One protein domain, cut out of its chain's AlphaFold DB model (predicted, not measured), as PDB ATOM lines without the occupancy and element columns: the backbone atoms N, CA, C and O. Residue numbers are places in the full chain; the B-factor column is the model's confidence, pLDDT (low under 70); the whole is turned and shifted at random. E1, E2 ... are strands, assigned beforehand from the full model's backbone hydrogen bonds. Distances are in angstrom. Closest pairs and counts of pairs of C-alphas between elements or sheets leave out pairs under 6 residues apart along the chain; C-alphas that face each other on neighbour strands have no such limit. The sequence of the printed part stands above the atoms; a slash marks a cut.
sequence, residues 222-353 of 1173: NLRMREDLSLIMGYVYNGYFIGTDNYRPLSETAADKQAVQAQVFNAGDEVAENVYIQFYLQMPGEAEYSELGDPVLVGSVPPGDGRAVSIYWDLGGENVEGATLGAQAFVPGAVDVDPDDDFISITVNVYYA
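Overview. This is residues 222 to 353 of the 1173 residues of an uncharacterized protein of Methanosaeta harundinacea (UniProt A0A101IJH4). The domain is a flattened, loosely closed barrel of strands made of two sheets: the strongly twisted, curled sheet E4 E3 E6 E8 wraps over one face of the smaller sheet E1 E2 E5. E4 comes beside E5 on one side and E8 beside E1 on the other, but neither pair is joined as neighbour strands; the short E7 lies at one end. The printed part has 132 residues with eight named strands, E1 to E8 in order along the chain, and no named helix; it is all strand, though only 63 residues are in named elements. Both sheets are antiparallel, in the orders E4 - E3 - E6 - E8 and E1 - E2 - E5. The whole is compact, with a radius of gyration of the C-alphas of 14.7 A and spans of 47 by 32 by 23 A.

Along the chain. E1, residues 231 to 233, begins at C-alpha 231 (140.762, 96.991, 102.276). E2, residues 257 to 266, is 29.7 A long; E3, residues 272 to 282, is 28.4 A long and bends by 51 degrees at residue 275. E4, residues 296 to 301, measures 13.8 A and E5, residues 306 to 314, 26.4 A. E6, residues 320 to 330, is 27.9 A long and bends by 55 degrees at residue 323. E7 is residues 334 to 336. E8, residues 343 to 352, is 28.4 A long and ends at C-alpha 352 (142.941, 101.854, 81.563).

Arrangement. In the larger sheet, E3 and E4 form a hairpin, with N 298 and O 275 2.8 A apart. E3 and E6 are antiparallel at 161 degrees, with N 278 and O 328 at 2.9 A. E6 and the edge strand E8 have N 346 and O 325 at 2.9 A. In the smaller sheet, E2 is the inner strand: N 260 and O 311 of E5 are 3.0 A apart, and N 232 of E1 and O 261 are 2.8 A apart, E1 and E2 being a hairpin. Residues 223 to 224 pair antiparallel with residues 265 to 266 of E2. Between the sheets, the closest C-alphas of E4 and E5 are Val 298 and Val 309, 6.3 A, and those of E1 and E8 are Leu 231 and Ile 344, 6.8 A. E2 and E8 are apart. E7 pairs with no named strand.

Size, cuts and confidence. The C-alphas farthest apart, of Asp 269 and Ala 353, are 47.8 A apart. The printed part has no cut. The links E1 to E2 and E3 to E4 are long, with 23 and 13 residues. The mean pLDDT of the printed part is 87.0; residue 228 and residues 237 to 250 are under 70.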
ATOM      1  N   ASN A 222     140.216  86.602 117.616       91.56
ATOM      2  CA  ASN A 222     139.282  87.715 117.444       91.56
ATOM      3  C   ASN A 222     139.913  88.694 116.454       91.56
ATOM      4  O   ASN A 222     140.682  89.585 116.841       91.56
ATOM      5  N   LEU A 223     139.711  88.409 115.175       93.94
ATOM      6  CA  LEU A 223     140.281  89.103 114.037       93.94
ATOM      7  C   LEU A 223     139.235  90.030 113.450       93.94
ATOM      8  O   LEU A 223     138.152  89.606 113.102       93.94
ATOM      9  N   ARG A 224     139.621  91.285 113.252       92.88
ATOM     10  CA  ARG A 224     138.717  92.323 112.785       92.88
ATOM     11  C   ARG A 224     139.252  93.033 111.554       92.88
ATOM     12  O   ARG A 224     140.387  93.525 111.557       92.88
ATOM     13  N   MET A 225     138.391  93.209 110.564       91.62
ATOM     14  CA  MET A 225     138.538  94.104 109.424       91.62
ATOM     15  C   MET A 225     137.627  95.331 109.596       91.62
ATOM     16  O   MET A 225     136.423  95.258 109.799       91.62
ATOM     17  N   ARG A 226     138.229  96.518 109.569       86.69
ATOM     18  CA  ARG A 226     137.564  97.828 109.657       86.69
ATOM     19  C   ARG A 226     137.294  98.409 108.274       86.69
ATOM     20  O   ARG A 226     138.227  98.522 107.477       86.69
ATOM     21  N   GLU A 227     136.067  98.871 108.056       75.94
ATOM     22  CA  GLU A 227     135.593  99.448 106.790       75.94
ATOM     23  C   GLU A 227     136.480 100.581 106.238       75.94
ATOM     24  O   GLU A 227     136.654 100.687 105.031       75.94
ATOM     25  N   ASP A 228     137.091 101.401 107.097       69.06
ATOM     26  CA  ASP A 228     137.842 102.604 106.712       69.06
ATOM     27  C   ASP A 228     139.343 102.378 106.450       69.06
ATOM     28  O   ASP A 228     140.042 103.293 106.007       69.06
ATOM     29  N   LEU A 229     139.870 101.190 106.766       74.25
ATOM     30  CA  LEU A 229     141.321 100.945 106.816       74.25
ATOM     31  C   LEU A 229     141.758  99.575 106.286       74.25
ATOM     32  O   LEU A 229     142.947  99.377 106.037       74.25
ATOM     33  N   SER A 230     140.839  98.616 106.170       85.06
ATOM     34  CA  SER A 230     141.214  97.196 106.066       85.06
ATOM     35  C   SER A 230     141.192  96.632 104.664       85.06
ATOM     36  O   SER A 230     141.741  95.556 104.478       85.06
ATOM     37  N   LEU A 231     140.639  97.345 103.684       88.69
ATOM     38  CA  LEU A 231     140.762  96.991 102.276       88.69
ATOM     39  C   LEU A 231     140.898  98.254 101.440       88.69
ATOM     40  O   LEU A 231     140.026  99.116 101.424       88.69
ATOM     41  N   ILE A 232     142.037  98.368 100.772       84.00
ATOM     42  CA  ILE A 232     142.445  99.557 100.041       84.00
ATOM     43  C   ILE A 232     142.889  99.150  98.643       84.00
ATOM     44  O   ILE A 232     143.701  98.239  98.454       84.00
ATOM     45  N   MET A 233     142.399  99.907  97.664       85.69
ATOM     46  CA  MET A 233     142.832  99.824  96.280       85.69
ATOM     47  C   MET A 233     143.339 101.188  95.809       85.69
ATOM     48  O   MET A 233     142.610 102.182  95.784       85.69
ATOM     49  N   GLY A 234     144.613 101.225  95.428       75.94
ATOM     50  CA  GLY A 234     145.285 102.433  94.962       75.94
ATOM     51  C   GLY A 234     145.731 103.399  96.058       75.94
ATOM     52  O   GLY A 234     146.171 103.001  97.135       75.94
ATOM     53  N   TYR A 235     145.728 104.691  95.745       76.88
ATOM     54  CA  TYR A 235     146.287 105.724  96.604       76.88
ATOM     55  C   TYR A 235     145.287 106.176  97.669       76.88
ATOM     56  O   TYR A 235     144.167 106.564  97.346       76.88
ATOM     57  N   VAL A 236     145.737 106.247  98.926       70.94
ATOM     58  CA  VAL A 236     144.931 106.753 100.045       70.94
ATOM     59  C   VAL A 236     145.490 108.080 100.541       70.94
ATOM     60  O   VAL A 236     146.639 108.166 100.971       70.94
ATOM     61  N   TYR A 237     144.671 109.133 100.493       66.00
ATOM     62  CA  TYR A 237     145.105 110.498 100.813       66.00
ATOM     63  C   TYR A 237     145.393 110.739 102.304       66.00
ATOM     64  O   TYR A 237     146.354 111.435 102.626       66.00
ATOM     65  N   ASN A 238     144.598 110.148 103.206       59.47
ATOM     66  CA  ASN A 238     144.681 110.367 104.662       59.47
ATOM     67  C   ASN A 238     144.694 109.070 105.500       59.47
ATOM     68  O   ASN A 238     144.618 109.138 106.727       59.47
ATOM     69  N   GLY A 239     144.765 107.901 104.862       56.38
ATOM     70  CA  GLY A 239     144.723 106.609 105.547       56.38
ATOM     71  C   GLY A 239     146.078 106.254 106.139       56.38
ATOM     72  O   GLY A 239     147.089 106.247 105.437       56.38
ATOM     73  N   TYR A 240     146.098 105.949 107.434       58.81
ATOM     74  CA  TYR A 240     147.266 105.391 108.104       58.81
ATOM     75  C   TYR A 240     146.933 103.972 108.548       58.81
ATOM     76  O   TYR A 240     146.101 103.782 109.432       58.81
ATOM     77  N   PHE A 241     147.624 102.989 107.972       66.38
ATOM     78  CA  PHE A 241     147.672 101.650 108.546       66.38
ATOM     79  C   PHE A 241     148.300 101.739 109.940       66.38
ATOM     80  O   PHE A 241     149.368 102.335 110.126       66.38
ATOM     81  N   ILE A 242     147.630 101.164 110.933       61.69
ATOM     82  CA  ILE A 242     148.135 101.101 112.307       61.69
ATOM     83  C   ILE A 242     148.969  99.822 112.416       61.69
ATOM     84  O   ILE A 242     148.470  98.756 112.080       61.69
ATOM     85  N   GLY A 243     150.229  99.927 112.847       57.59
ATOM     86  CA  GLY A 243     151.177  98.808 112.775       57.59
ATOM     87  C   GLY A 243     151.650  98.596 111.332       57.59
ATOM     88  O   GLY A 243     151.057  97.852 110.563       57.59
ATOM     89  N   THR A 244     152.712  99.295 110.920       57.72
ATOM     90  CA  THR A 244     153.160  99.354 109.511       57.72
ATOM     91  C   THR A 244     154.026  98.168 109.075       57.72
ATOM     92  O   THR A 244     154.666  98.222 108.021       57.72
ATOM     93  N   ASP A 245     154.082  97.103 109.871       64.06
ATOM     94  CA  ASP A 245     154.803  95.889 109.504       64.06
ATOM     95  C   ASP A 245     154.119  95.244 108.292       64.06
ATOM     96  O   ASP A 245     152.902  95.066 108.264       64.06
ATOM     97  N   ASN A 246     154.923  94.932 107.272       61.75
ATOM     98  CA  ASN A 246     154.512  94.435 105.951       61.75
ATOM     99  C   ASN A 246     153.764  95.429 105.042       61.75
ATOM    100  O   ASN A 246     153.489  95.084 103.891       61.75
ATOM    101  N   TYR A 247     153.542  96.680 105.468       67.38
ATOM    102  CA  TYR A 247     153.030  97.716 104.568       67.38
ATOM    103  C   TYR A 247     154.022  97.963 103.424       67.38
ATOM    104  O   TYR A 247     155.185  98.333 103.640       67.38
ATOM    105  N   ARG A 248     153.554  97.766 102.190       65.69
ATOM    106  CA  ARG A 248     154.302  98.098 100.978       65.69
ATOM    107  C   ARG A 248     153.559  99.172 100.187       65.69
ATOM    108  O   ARG A 248     152.339  99.089 100.066       65.69
ATOM    109  N   PRO A 249     154.280 100.161  99.637       66.06
ATOM    110  CA  PRO A 249     153.712 101.075  98.661       66.06
ATOM    111  C   PRO A 249     153.253 100.282  97.441       66.06
ATOM    112  O   PRO A 249     153.983  99.419  96.952       66.06
ATOM    113  N   LEU A 250     152.052 100.587  96.965       69.69
ATOM    114  CA  LEU A 250     151.452  99.947  95.805       69.69
ATOM    115  C   LEU A 250     152.172 100.428  94.536       69.69
ATOM    116  O   LEU A 250     151.958 101.554  94.083       69.69
ATOM    117  N   SER A 251     153.065  99.591  94.011       73.62
ATOM    118  CA  SER A 251     153.720  99.768  92.711       73.62
ATOM    119  C   SER A 251     153.168  98.722  91.758       73.62
ATOM    120  O   SER A 251     153.157  97.546  92.115       73.62
ATOM    121  N   GLU A 252     152.700  99.127  90.581       79.44
ATOM    122  CA  GLU A 252     152.214  98.211  89.549       79.44
ATOM    123  C   GLU A 252     153.198  98.139  88.384       79.44
ATOM    124  O   GLU A 252     153.858  99.121  88.045       79.44
ATOM    125  N   THR A 253     153.300  96.966  87.762       82.19
ATOM    126  CA  THR A 253     154.168  96.788  86.594       82.19
ATOM    127  C   THR A 253     153.515  97.264  85.303       82.19
ATOM    128  O   THR A 253     154.218  97.642  84.370       82.19
ATOM    129  N   ALA A 254     152.186  97.236  85.235       91.56
ATOM    130  CA  ALA A 254     151.376  97.674  84.105       91.56
ATOM    131  C   ALA A 254     149.965  98.032  84.591       91.56
ATOM    132  O   ALA A 254     149.568  97.639  85.690       91.56
ATOM    133  N   ALA A 255     149.210  98.774  83.783       94.25
ATOM    134  CA  ALA A 255     147.903  99.295  84.168       94.25
ATOM    135  C   ALA A 255     146.847  98.194  84.403       94.25
ATOM    136  O   ALA A 255     145.934  98.391  85.207       94.25
ATOM    137  N   ASP A 256     147.009  97.026  83.774       94.81
ATOM    138  CA  ASP A 256     146.197  95.821  83.990       94.81
ATOM    139  C   ASP A 256     146.587  95.028  85.250       94.81
ATOM    140  O   ASP A 256     145.950  94.026  85.569       94.81
ATOM    141  N   LYS A 257     147.608  95.459  85.999       91.81
ATOM    142  CA  LYS A 257     147.945  94.902  87.313       91.81
ATOM    143  C   LYS A 257     147.495  95.869  88.389       91.81
ATOM    144  O   LYS A 257     148.080  96.929  88.565       91.81
ATOM    145  N   GLN A 258     146.467  95.510  89.144       90.56
ATOM    146  CA  GLN A 258     145.989  96.328  90.249       90.56
ATOM    147  C   GLN A 258     146.499  95.776  91.574       90.56
ATOM    148  O   GLN A 258     146.147  94.677  91.988       90.56
ATOM    149  N   ALA A 259     147.317  96.556  92.273       87.69
ATOM    150  CA  ALA A 259     147.700  96.207  93.632       87.69
ATOM    151  C   ALA A 259     146.499  96.403  94.576       87.69
ATOM    152  O   ALA A 259     145.868  97.469  94.571       87.69
ATOM    153  N   VAL A 260     146.207  95.382  95.380       89.44
ATOM    154  CA  VAL A 260     145.149  95.372  96.398       89.44
ATOM    155  C   VAL A 260     145.802  95.062  97.737       89.44
ATOM    156  O   VAL A 260     146.648  94.168  97.827       89.44
ATOM    157  N   GLN A 261     145.455  95.817  98.772       88.50
ATOM    158  CA  GLN A 261     146.034  95.654 100.101       88.50
ATOM    159  C   GLN A 261     144.935  95.548 101.142       88.50
ATOM    160  O   GLN A 261     143.991  96.334 101.125       88.50
ATOM    161  N   ALA A 262     145.101  94.603 102.062       90.75
ATOM    162  CA  ALA A 262     144.212  94.435 103.194       90.75
ATOM    163  C   ALA A 262     144.978  94.450 104.516       90.75
ATOM    164  O   ALA A 262     146.148  94.060 104.568       90.75
ATOM    165  N   GLN A 263     144.317  94.899 105.580       90.38
ATOM    166  CA  GLN A 263     144.829  94.877 106.947       90.38
ATOM    167  C   GLN A 263     143.849  94.179 107.877       90.38
ATOM    168  O   GLN A 263     142.663  94.469 107.881       90.38
ATOM    169  N   VAL A 264     144.386  93.304 108.720       92.31
ATOM    170  CA  VAL A 264     143.661  92.673 109.820       92.31
ATOM    171  C   VAL A 264     144.135  93.254 111.145       92.31
ATOM    172  O   VAL A 264     145.325  93.536 111.327       92.31
ATOM    173  N   PHE A 265     143.201  93.404 112.077       92.56
ATOM    174  CA  PHE A 265     143.451  93.755 113.469       92.56
ATOM    175  C   PHE A 265     143.166  92.568 114.374       92.56
ATOM    176  O   PHE A 265     142.239  91.813 114.122       92.56
ATOM    177  N   ASN A 266     143.908  92.448 115.469       93.12
ATOM    178  CA  ASN A 266     143.543  91.528 116.541       93.12
ATOM    179  C   ASN A 266     142.826  92.306 117.654       93.12
ATOM    180  O   ASN A 266     143.439  93.130 118.339       93.12
ATOM    181  N   ALA A 267     141.524  92.074 117.810       90.94
ATOM    182  CA  ALA A 267     140.691  92.667 118.854       90.94
ATOM    183  C   ALA A 267     140.650  91.824 120.146       90.94
ATOM    184  O   ALA A 267     140.038  92.242 121.130       90.94
ATOM    185  N   GLY A 268     141.307  90.661 120.156       88.38
ATOM    186  CA  GLY A 268     141.456  89.799 121.323       88.38
ATOM    187  C   GLY A 268     142.584  90.227 122.263       88.38
ATOM    188  O   GLY A 268     143.379  91.117 121.965       88.38
ATOM    189  N   ASP A 269     142.662  89.545 123.406       88.94
ATOM    190  CA  ASP A 269     143.644  89.815 124.468       88.94
ATOM    191  C   ASP A 269     144.945  88.995 124.335       88.94
ATOM    192  O   ASP A 269     145.925  89.266 125.030       88.94
ATOM    193  N   GLU A 270     144.977  88.008 123.434       89.12
ATOM    194  CA  GLU A 270     146.113  87.105 123.185       89.12
ATOM    195  C   GLU A 270     146.665  87.284 121.764       89.12
ATOM    196  O   GLU A 270     145.965  87.756 120.871       89.12
ATOM    197  N   VAL A 271     147.928  86.917 121.526       91.50
ATOM    198  CA  VAL A 271     148.539  87.005 120.186       91.50
ATOM    199  C   VAL A 271     147.865  86.015 119.232       91.50
ATOM    200  O   VAL A 271     147.847  84.814 119.498       91.50
ATOM    201  N   ALA A 272     147.369  86.506 118.095       92.50
ATOM    202  CA  ALA A 272     146.869  85.661 117.018       92.50
ATOM    203  C   ALA A 272     148.052  85.185 116.165       92.50
ATOM    204  O   ALA A 272     148.710  85.985 115.499       92.50
ATOM    205  N   GLU A 273     148.363  83.893 116.219       92.75
ATOM    206  CA  GLU A 273     149.472  83.276 115.484       92.75
ATOM    207  C   GLU A 273     148.988  82.679 114.158       92.75
ATOM    208  O   GLU A 273     147.891  82.135 114.087       92.75
ATOM    209  N   ASN A 274     149.839  82.701 113.125       92.81
ATOM    210  CA  ASN A 274     149.539  82.147 111.795       92.81
ATOM    211  C   ASN A 274     148.259  82.716 111.158       92.81
ATOM    212  O   ASN A 274     147.465  81.963 110.597       92.81
ATOM    213  N   VAL A 275     148.063  84.032 111.243       94.12
ATOM    214  CA  VAL A 275     146.944  84.714 110.582       94.12
ATOM    215  C   VAL A 275     147.179  84.739 109.072       94.12
ATOM    216  O   VAL A 275     148.293  85.019 108.620       94.12
ATOM    217  N   TYR A 276     146.132  84.460 108.303       95.44
ATOM    218  CA  TYR A 276     146.081  84.559 106.847       95.44
ATOM    219  C   TYR A 276     145.007  85.562 106.436       95.44
ATOM    220  O   TYR A 276     144.047  85.785 107.170       95.44
ATOM    221  N   ILE A 277     145.172  86.146 105.251       96.44
ATOM    222  CA  ILE A 277     144.097  86.859 104.563       96.44
ATOM    223  C   ILE A 277     143.858  86.198 103.205       96.44
ATOM    224  O   ILE A 277     144.802  86.048 102.424       96.44
ATOM    225  N   GLN A 278     142.607  85.829 102.931       96.19
ATOM    226  CA  GLN A 278     142.134  85.426 101.606       96.19
ATOM    227  C   GLN A 278     141.487  86.628 100.921       96.19
ATOM    228  O   GLN A 278     140.689  87.336 101.533       96.19
ATOM    229  N   PHE A 279     141.821  86.851  99.653       96.81
ATOM    230  CA  PHE A 279     141.161  87.857  98.828       96.81
ATOM    231  C   PHE A 279     140.128  87.194  97.926       96.81
ATOM    232  O   PHE A 279     140.306  86.056  97.487       96.81
ATOM    233  N   TYR A 280     139.072  87.927  97.619       96.00
ATOM    234  CA  TYR A 280     137.964  87.448  96.815       96.00
ATOM    235  C   TYR A 280     137.588  88.460  95.741       96.00
ATOM    236  O   TYR A 280     137.766  89.668  95.912       96.00
ATOM    237  N   LEU A 281     137.033  87.956  94.647       95.88
ATOM    238  CA  LEU A 281     136.513  88.746  93.545       95.88
ATOM    239  C   LEU A 281     135.126  88.238  93.161       95.88
ATOM    240  O   LEU A 281     134.938  87.045  92.928       95.88
ATOM    241  N   GLN A 282     134.179  89.158  93.046       95.56
ATOM    242  CA  GLN A 282     132.866  88.908  92.471       95.56
ATOM    243  C   GLN A 282     132.647  89.891  91.321       95.56
ATOM    244  O   GLN A 282     132.623  91.110  91.529       95.56
ATOM    245  N   MET A 283     132.497  89.378  90.102       92.50
ATOM    246  CA  MET A 283     132.144  90.208  88.951       92.50
ATOM    247  C   MET A 283     130.631  90.492  88.941       92.50
ATOM    248  O   MET A 283     129.841  89.710  89.480       92.50
ATOM    249  N   PRO A 284     130.173  91.596  88.319       88.44
ATOM    250  CA  PRO A 284     128.748  91.900  88.253       88.44
ATOM    251  C   PRO A 284     127.938  90.760  87.632       88.44
ATOM    252  O   PRO A 284     128.217  90.311  86.522       88.44
ATOM    253  N   GLY A 285     126.881  90.341  88.326       85.50
ATOM    254  CA  GLY A 285     125.997  89.264  87.876       85.50
ATOM    255  C   GLY A 285     126.436  87.859  88.297       85.50
ATOM    256  O   GLY A 285     125.671  86.918  88.084       85.50
ATOM    257  N   GLU A 286     127.602  87.706  88.928       89.38
ATOM    258  CA  GLU A 286     128.000  86.455  89.576       89.38
ATOM    259  C   GLU A 286     127.313  86.311  90.939       89.38
ATOM    260  O   GLU A 286     127.155  87.277  91.684       89.38
ATOM    261  N   ALA A 287     126.874  85.093  91.267       81.31
ATOM    262  CA  ALA A 287     126.132  84.825  92.500       81.31
ATOM    263  C   ALA A 287     127.037  84.684  93.735       81.31
ATOM    264  O   ALA A 287     126.575  84.916  94.850       81.31
ATOM    265  N   GLU A 288     128.303  84.314  93.536       86.69
ATOM    266  CA  GLU A 288     129.250  83.971  94.598       86.69
ATOM    267  C   GLU A 288     130.614  84.616  94.342       86.69
ATOM    268  O   GLU A 288     130.954  84.962  93.210       86.69
ATOM    269  N   TYR A 289     131.393  84.763  95.413       89.06
ATOM    270  CA  TYR A 289     132.776  85.215  95.355       89.06
ATOM    271  C   TYR A 289     133.699  84.100  94.854       89.06
ATOM    272  O   TYR A 289     133.638  82.966  95.323       89.06
ATOM    273  N   SER A 290     134.610  84.449  93.953       93.31
ATOM    274  CA  SER A 290     135.737  83.607  93.548       93.31
ATOM    275  C   SER A 290     137.002  83.971  94.330       93.31
ATOM    276  O   SER A 290     137.196  85.127  94.708       93.31
ATOM    277  N   GLU A 291     137.873  82.996  94.589       94.69
ATOM    278  CA  GLU A 291     139.160  83.231  95.254       94.69
ATOM    279  C   GLU A 291     140.116  84.004  94.334       94.69
ATOM    280  O   GLU A 291     140.412  83.587  93.212       94.69
ATOM    281  N   LEU A 292     140.642  85.129  94.825       94.19
ATOM    282  CA  LEU A 292     141.624  85.948  94.125       94.19
ATOM    283  C   LEU A 292     143.037  85.647  94.649       94.19
ATOM    284  O   LEU A 292     143.577  86.358  95.496       94.19
ATOM    285  N   GLY A 293     143.639  84.589  94.105       91.56
ATOM    286  CA  GLY A 293     144.960  84.098  94.510       91.56
ATOM    287  C   GLY A 293     144.935  83.265  95.795       91.56
ATOM    288  O   GLY A 293     143.890  83.080  96.410       91.56
ATOM    289  N   ASP A 294     146.102  82.750  96.188       94.69
ATOM    290  CA  ASP A 294     146.245  81.919  97.390       94.69
ATOM    291  C   ASP A 294     146.164  82.759  98.687       94.69
ATOM    292  O   ASP A 294     146.585  83.926  98.684       94.69
ATOM    293  N   PRO A 295     145.741  82.169  99.826       95.44
ATOM    294  CA  PRO A 295     145.753  82.853 101.112       95.44
ATOM    295  C   PRO A 295     147.151  83.366 101.474       95.44
ATOM    296  O   PRO A 295     148.136  82.618 101.483       95.44
ATOM    297  N   VAL A 296     147.251  84.642 101.847       95.12
ATOM    298  CA  VAL A 296     148.535  85.279 102.158       95.12
ATOM    299  C   VAL A 296     148.798  85.232 103.656       95.12
ATOM    300  O   VAL A 296     148.016  85.752 104.451       95.12
ATOM    301  N   LEU A 297     149.933  84.648 104.050       94.56
ATOM    302  CA  LEU A 297     150.363  84.618 105.446       94.56
ATOM    303  C   LEU A 297     150.686  86.037 105.940       94.56
ATOM    304  O   LEU A 297     151.655  86.660 105.504       94.56
ATOM    305  N   VAL A 298     149.909  86.500 106.913       92.75
ATOM    306  CA  VAL A 298     150.139  87.737 107.668       92.75
ATOM    307  C   VAL A 298     151.194  87.508 108.756       92.75
ATOM    308  O   VAL A 298     152.068  88.351 108.971       92.75
ATOM    309  N   GLY A 299     151.138  86.346 109.415       92.06
ATOM    310  CA  GLY A 299     151.997  85.982 110.543       92.06
ATOM    311  C   GLY A 299     151.327  86.245 111.891       92.06
ATOM    312  O   GLY A 299     150.124  86.046 112.036       92.06
ATOM    313  N   SER A 300     152.113  86.641 112.891       92.69
ATOM    314  CA  SER A 300     151.621  86.909 114.248       92.69
ATOM    315  C   SER A 300     151.078  88.337 114.372       92.69
ATOM    316  O   SER A 300     151.779  89.296 114.033       92.69
ATOM    317  N   VAL A 301     149.868  88.494 114.915       92.25
ATOM    318  CA  VAL A 301     149.216  89.793 115.151       92.25
ATOM    319  C   VAL A 301     148.992  89.983 116.660       92.25
ATOM    320  O   VAL A 301     148.138  89.313 117.247       92.25
ATOM    321  N   PRO A 302     149.765  90.857 117.333       92.12
ATOM    322  CA  PRO A 302     149.585  91.130 118.760       92.12
ATOM    323  C   PRO A 302     148.227  91.780 119.099       92.12
ATOM    324  O   PRO A 302     147.666  92.471 118.249       92.12
ATOM    325  N   PRO A 303     147.734  91.639 120.346       92.00
ATOM    326  CA  PRO A 303     146.531  92.321 120.834       92.00
ATOM    327  C   PRO A 303     146.531  93.829 120.554       92.00
ATOM    328  O   PRO A 303     147.479  94.536 120.911       92.00
ATOM    329  N   GLY A 304     145.463  94.328 119.932       86.31
ATOM    330  CA  GLY A 304     145.276  95.742 119.591       86.31
ATOM    331  C   GLY A 304     146.152  96.263 118.445       86.31
ATOM    332  O   GLY A 304     146.070  97.449 118.119       86.31
ATOM    333  N   ASP A 305     146.979  95.408 117.842       88.00
ATOM    334  CA  ASP A 305     147.855  95.740 116.720       88.00
ATOM    335  C   ASP A 305     147.215  95.333 115.378       88.00
ATOM    336  O   ASP A 305     146.231  94.588 115.335       88.00
ATOM    337  N   GLY A 306     147.765  95.848 114.279       87.69
ATOM    338  CA  GLY A 306     147.323  95.558 112.917       87.69
ATOM    339  C   GLY A 306     148.478  95.113 112.023       87.69
ATOM    340  O   GLY A 306     149.623  95.536 112.195       87.69
ATOM    341  N   ARG A 307     148.201  94.242 111.053       89.69
ATOM    342  CA  ARG A 307     149.184  93.794 110.050       89.69
ATOM    343  C   ARG A 307     148.543  93.773 108.672       89.69
ATOM    344  O   ARG A 307     147.374  93.423 108.545       89.69
ATOM    345  N   ALA A 308     149.309  94.165 107.659       87.50
ATOM    346  CA  ALA A 308     148.822  94.278 106.290       87.50
ATOM    347  C   ALA A 308     149.508  93.283 105.352       87.50
ATOM    348  O   ALA A 308     150.684  92.958 105.520       87.50
ATOM    349  N   VAL A 309     148.784  92.845 104.330       88.50
ATOM    350  CA  VAL A 309     149.311  92.071 103.200       88.50
ATOM    351  C   VAL A 309     148.747  92.624 101.901       88.50
ATOM    352  O   VAL A 309     147.731  93.318 101.892       88.50
ATOM    353  N   SER A 310     149.420  92.343 100.794       87.31
ATOM    354  CA  SER A 310     149.006  92.819  99.477       87.31
ATOM    355  C   SER A 310     149.146  91.732  98.429       87.31
ATOM    356  O   SER A 310     150.112  90.967  98.464       87.31
ATOM    357  N   ILE A 311     148.244  91.757  97.460       89.69
ATOM    358  CA  ILE A 311     148.279  90.935  96.253       89.69
ATOM    359  C   ILE A 311     148.226  91.824  95.006       89.69
ATOM    360  O   ILE A 311     147.991  93.033  95.088       89.69
ATOM    361  N   TYR A 312     148.429  91.204  93.847       89.69
ATOM    362  CA  TYR A 312     148.193  91.824  92.551       89.69
ATOM    363  C   TYR A 312     147.020  91.136  91.872       89.69
ATOM    364  O   TYR A 312     147.070  89.938  91.602       89.69
ATOM    365  N   TRP A 313     145.989  91.915  91.583       91.94
ATOM    366  CA  TRP A 313     144.884  91.503  90.745       91.94
ATOM    367  C   TRP A 313     145.243  91.721  89.276       91.94
ATOM    368  O   TRP A 313     145.563  92.836  88.862       91.94
ATOM    369  N   ASP A 314     145.202  90.641  88.504       93.12
ATOM    370  CA  ASP A 314     145.275  90.683  87.051       93.12
ATOM    371  C   ASP A 314     143.905  91.025  86.450       93.12
ATOM    372  O   ASP A 314     142.969  90.233  86.547       93.12
ATOM    373  N   LEU A 315     143.794  92.200  85.830       93.25
ATOM    374  CA  LEU A 315     142.572  92.671  85.172       93.25
ATOM    375  C   LEU A 315     142.358  92.010  83.797       93.25
ATOM    376  O   LEU A 315     141.309  92.199  83.186       93.25
ATOM    377  N   GLY A 316     143.336  91.245  83.294       90.81
ATOM    378  CA  GLY A 316     143.178  90.415  82.096       90.81
ATOM    379  C   GLY A 316     143.013  91.186  80.783       90.81
ATOM    380  O   GLY A 316     142.453  90.641  79.838       90.81
ATOM    381  N   GLY A 317     143.464  92.442  80.711       92.06
ATOM    382  CA  GLY A 317     143.351  93.286  79.511       92.06
ATOM    383  C   GLY A 317     141.994  93.985  79.335       92.06
ATOM    384  O   GLY A 317     141.882  94.925  78.543       92.06
ATOM    385  N   GLU A 318     140.988  93.641  80.142       92.00
ATOM    386  CA  GLU A 318     139.652  94.235  80.083       92.00
ATOM    387  C   GLU A 318     139.410  95.326  81.134       92.00
ATOM    388  O   GLU A 318     140.014  95.339  82.210       92.00
ATOM    389  N   ASN A 319     138.517  96.266  80.804       96.38
ATOM    390  CA  ASN A 319     138.005  97.231  81.775       96.38
ATOM    391  C   ASN A 319     137.066  96.520  82.759       96.38
ATOM    392  O   ASN A 319     136.347  95.591  82.393       96.38
ATOM    393  N   VAL A 320     137.038  97.003  83.997       95.50
ATOM    394  CA  VAL A 320     136.207  96.445  85.064       95.50
ATOM    395  C   VAL A 320     135.167  97.469  85.485       95.50
ATOM    396  O   VAL A 320     135.508  98.599  85.835       95.50
ATOM    397  N   GLU A 321     133.903  97.061  85.517       95.44
ATOM    398  CA  GLU A 321     132.800  97.884  86.010       95.44
ATOM    399  C   GLU A 321     132.044  97.121  87.088       95.44
ATOM    400  O   GLU A 321     131.646  95.994  86.846       95.44
ATOM    401  N   GLY A 322     131.849  97.722  88.261       95.31
ATOM    402  CA  GLY A 322     131.018  97.183  89.339       95.31
ATOM    403  C   GLY A 322     131.501  95.875  89.973       95.31
ATOM    404  O   GLY A 322     130.669  95.141  90.497       95.31
ATOM    405  N   ALA A 323     132.795  95.555  89.916       95.56
ATOM    406  CA  ALA A 323     133.321  94.363  90.581       95.56
ATOM    407  C   ALA A 323     133.440  94.589  92.090       95.56
ATOM    408  O   ALA A 323     133.860  95.664  92.524       95.56
ATOM    409  N   THR A 324     133.129  93.569  92.881       95.88
ATOM    410  CA  THR A 324     133.281  93.602  94.335       95.88
ATOM    411  C   THR A 324     134.531  92.826  94.735       95.88
ATOM    412  O   THR A 324     134.644  91.625  94.491       95.88
ATOM    413  N   LEU A 325     135.489  93.528  95.339       95.19
ATOM    414  CA  LEU A 325     136.679  92.938  95.946       95.19
ATOM    415  C   LEU A 325     136.401  92.673  97.418       95.19
ATOM    416  O   LEU A 325     136.007  93.594  98.130       95.19
ATOM    417  N   GLY A 326     136.631  91.443  97.865       95.06
ATOM    418  CA  GLY A 326     136.524  91.030  99.260       95.06
ATOM    419  C   GLY A 326     137.883  90.679  99.860       95.06
ATOM    420  O   GLY A 326     138.802  90.271  99.147       95.06
ATOM    421  N   ALA A 327     138.012  90.803 101.174       95.94
ATOM    422  CA  ALA A 327     139.124  90.258 101.939       95.94
ATOM    423  C   ALA A 327     138.597  89.665 103.245       95.94
ATOM    424  O   ALA A 327     137.757  90.279 103.895       95.94
ATOM    425  N   GLN A 328     139.105  88.490 103.617       95.50
ATOM    426  CA  GLN A 328     138.753  87.797 104.855       95.50
ATOM    427  C   GLN A 328     140.002  87.422 105.635       95.50
ATOM    428  O   GLN A 328     140.926  86.835 105.064       95.50
ATOM    429  N   ALA A 329     140.029  87.720 106.929       95.75
ATOM    430  CA  ALA A 329     141.082  87.273 107.827       95.75
ATOM    431  C   ALA A 329     140.687  85.968 108.509       95.75
ATOM    432  O   ALA A 329     139.566  85.819 108.967       95.75
ATOM    433  N   PHE A 330     141.625  85.032 108.627       93.62
ATOM    434  CA  PHE A 330     141.367  83.783 109.336       93.62
ATOM    435  C   PHE A 330     142.652  83.159 109.883       93.62
ATOM    436  O   PHE A 330     143.767  83.479 109.462       93.62
ATOM    437  N   VAL A 331     142.500  82.218 110.814       92.19
ATOM    438  CA  VAL A 331     143.573  81.316 111.253       92.19
ATOM    439  C   VAL A 331     143.115  79.878 110.984       92.19
ATOM    440  O   VAL A 331     142.068  79.476 111.490       92.19
ATOM    441  N   PRO A 332     143.860  79.071 110.202       84.31
ATOM    442  CA  PRO A 332     143.469  77.698 109.899       84.31
ATOM    443  C   PRO A 332     143.199  76.866 111.163       84.31
ATOM    444  O   PRO A 332     144.088  76.679 111.997       84.31
ATOM    445  N   GLY A 333     141.978  76.340 111.292       72.12
ATOM    446  CA  GLY A 333     141.554  75.532 112.445       72.12
ATOM    447  C   GLY A 333     141.259  76.329 113.724       72.12
ATOM    448  O   GLY A 333     141.114  75.726 114.791       72.12
ATOM    449  N   ALA A 334     141.193  77.658 113.631       79.12
ATOM    450  CA  ALA A 334     140.684  78.536 114.673       79.12
ATOM    451  C   ALA A 334     139.246  78.975 114.358       79.12
ATOM    452  O   ALA A 334     138.828  78.951 113.204       79.12
ATOM    453  N   VAL A 335     138.505  79.379 115.387       76.44
ATOM    454  CA  VAL A 335     137.176  79.994 115.260       76.44
ATOM    455  C   VAL A 335     137.290  81.441 115.710       76.44
ATOM    456  O   VAL A 335     137.836  81.703 116.789       76.44
ATOM    457  N   ASP A 336     136.795  82.361 114.887       82.25
ATOM    458  CA  ASP A 336     136.726  83.764 115.268       82.25
ATOM    459  C   ASP A 336     135.620  84.004 116.309       82.25
ATOM    460  O   ASP A 336     134.571  83.355 116.296       82.25
ATOM    461  N   VAL A 337     135.880  84.897 117.259       82.06
ATOM    462  CA  VAL A 337     134.927  85.320 118.288       82.06
ATOM    463  C   VAL A 337     133.781  86.121 117.671       82.06
ATOM    464  O   VAL A 337     132.654  85.994 118.158       82.06
ATOM    465  N   ASP A 338     134.057  86.913 116.634       79.31
ATOM    466  CA  ASP A 338     133.073  87.721 115.913       79.31
ATOM    467  C   ASP A 338     133.237  87.525 114.392       79.31
ATOM    468  O   ASP A 338     133.804  88.366 113.702       79.31
ATOM    469  N   PRO A 339     132.753  86.401 113.830       75.81
ATOM    470  CA  PRO A 339     132.965  86.073 112.417       75.81
ATOM    471  C   PRO A 339     132.307  87.064 111.442       75.81
ATOM    472  O   PRO A 339     132.585  87.026 110.250       75.81
ATOM    473  N   ASP A 340     131.433  87.953 111.922       81.06
ATOM    474  CA  ASP A 340     130.805  88.981 111.090       81.06
ATOM    475  C   ASP A 340     131.741  90.179 110.834       81.06
ATOM    476  O   ASP A 340     131.450  91.003 109.961       81.06
ATOM    477  N   ASP A 341     132.846  90.305 111.582       86.44
ATOM    478  CA  ASP A 341     133.801  91.409 111.451       86.44
ATOM    479  C   ASP A 341     135.163  91.001 110.869       86.44
ATOM    480  O   ASP A 341     136.033  91.860 110.708       86.44
ATOM    481  N   ASP A 342     135.322  89.741 110.447       89.19
ATOM    482  CA  ASP A 342     136.546  89.217 109.825       89.19
ATOM    483  C   ASP A 342     136.623  89.429 108.297       89.19
ATOM    484  O   ASP A 342     137.691  89.240 107.699       89.19
ATOM    485  N   PHE A 343     135.523  89.884 107.680       92.38
ATOM    486  CA  PHE A 343     135.378  90.130 106.246       92.38
ATOM    487  C   PHE A 343     135.072  91.601 105.935       92.38
ATOM    488  O   PHE A 343     134.276  92.258 106.604       92.38
ATOM    489  N   ILE A 344     135.648  92.118 104.851       93.81
ATOM    490  CA  ILE A 344     135.299  93.429 104.291       93.81
ATOM    491  C   ILE A 344     135.275  93.369 102.767       93.81
ATOM    492  O   ILE A 344     136.006  92.591 102.155       93.81
ATOM    493  N   SER A 345     134.472  94.225 102.137       93.50
ATOM    494  CA  SER A 345     134.460  94.359 100.683       93.50
ATOM    495  C   SER A 345     134.320  95.803 100.214       93.50
ATOM    496  O   SER A 345     133.818  96.662 100.939       93.50
ATOM    497  N   ILE A 346     134.779  96.059  98.990       92.75
ATOM    498  CA  ILE A 346     134.623  97.330  98.278       92.75
ATOM    499  C   ILE A 346     134.172  97.065  96.840       92.75
ATOM    500  O   ILE A 346     134.634  96.116  96.204       92.75
ATOM    501  N   THR A 347     133.309  97.925  96.303       94.50
ATOM    502  CA  THR A 347     132.924  97.887  94.884       94.50
ATOM    503  C   THR A 347     133.786  98.853  94.091       94.50
ATOM    504  O   THR A 347     133.985 100.002  94.494       94.50
ATOM    505  N   VAL A 348     134.311  98.399  92.954       94.94
ATOM    506  CA  VAL A 348     135.294  99.148  92.175       94.94
ATOM    507  C   VAL A 348     135.004  99.149  90.680       94.94
ATOM    508  O   VAL A 348     134.421  98.225  90.115       94.94
ATOM    509  N   ASN A 349     135.467 100.210  90.026       96.25
ATOM    510  CA  ASN A 349     135.558 100.315  88.579       96.25
ATOM    511  C   ASN A 349     136.998 100.675  88.207       96.25
ATOM    512  O   ASN A 349     137.604 101.546  88.840       96.25
ATOM    513  N   VAL A 350     137.539 100.026  87.181       96.94
ATOM    514  CA  VAL A 350     138.904 100.254  86.707       96.94
ATOM    515  C   VAL A 350     138.901 100.374  85.190       96.94
ATOM    516  O   VAL A 350     138.497  99.452  84.486       96.94
ATOM    517  N   TYR A 351     139.389 101.510  84.697       98.25
ATOM    518  CA  TYR A 351     139.539 101.790  83.272       98.25
ATOM    519  C   TYR A 351     140.986 102.127  82.970       98.25
ATOM    520  O   TYR A 351     141.603 102.884  83.721       98.25
ATOM    521  N   TYR A 352     141.538 101.609  81.882       98.00
ATOM    522  CA  TYR A 352     142.941 101.854  81.563       98.00
ATOM    523  C   TYR A 352     143.255 101.741  80.079       98.00
ATOM    524  O   TYR A 352     142.543 101.105  79.296       98.00
ATOM    525  N   ALA A 353     144.373 102.359  79.715       98.19
ATOM    526  CA  ALA A 353     144.878 102.365  78.362       98.19
ATOM    527  C   ALA A 353     145.391 100.978  77.949       98.19
ATOM    528  O   ALA A 353     146.168 100.345  78.671       98.19
TER     529      ALA A 353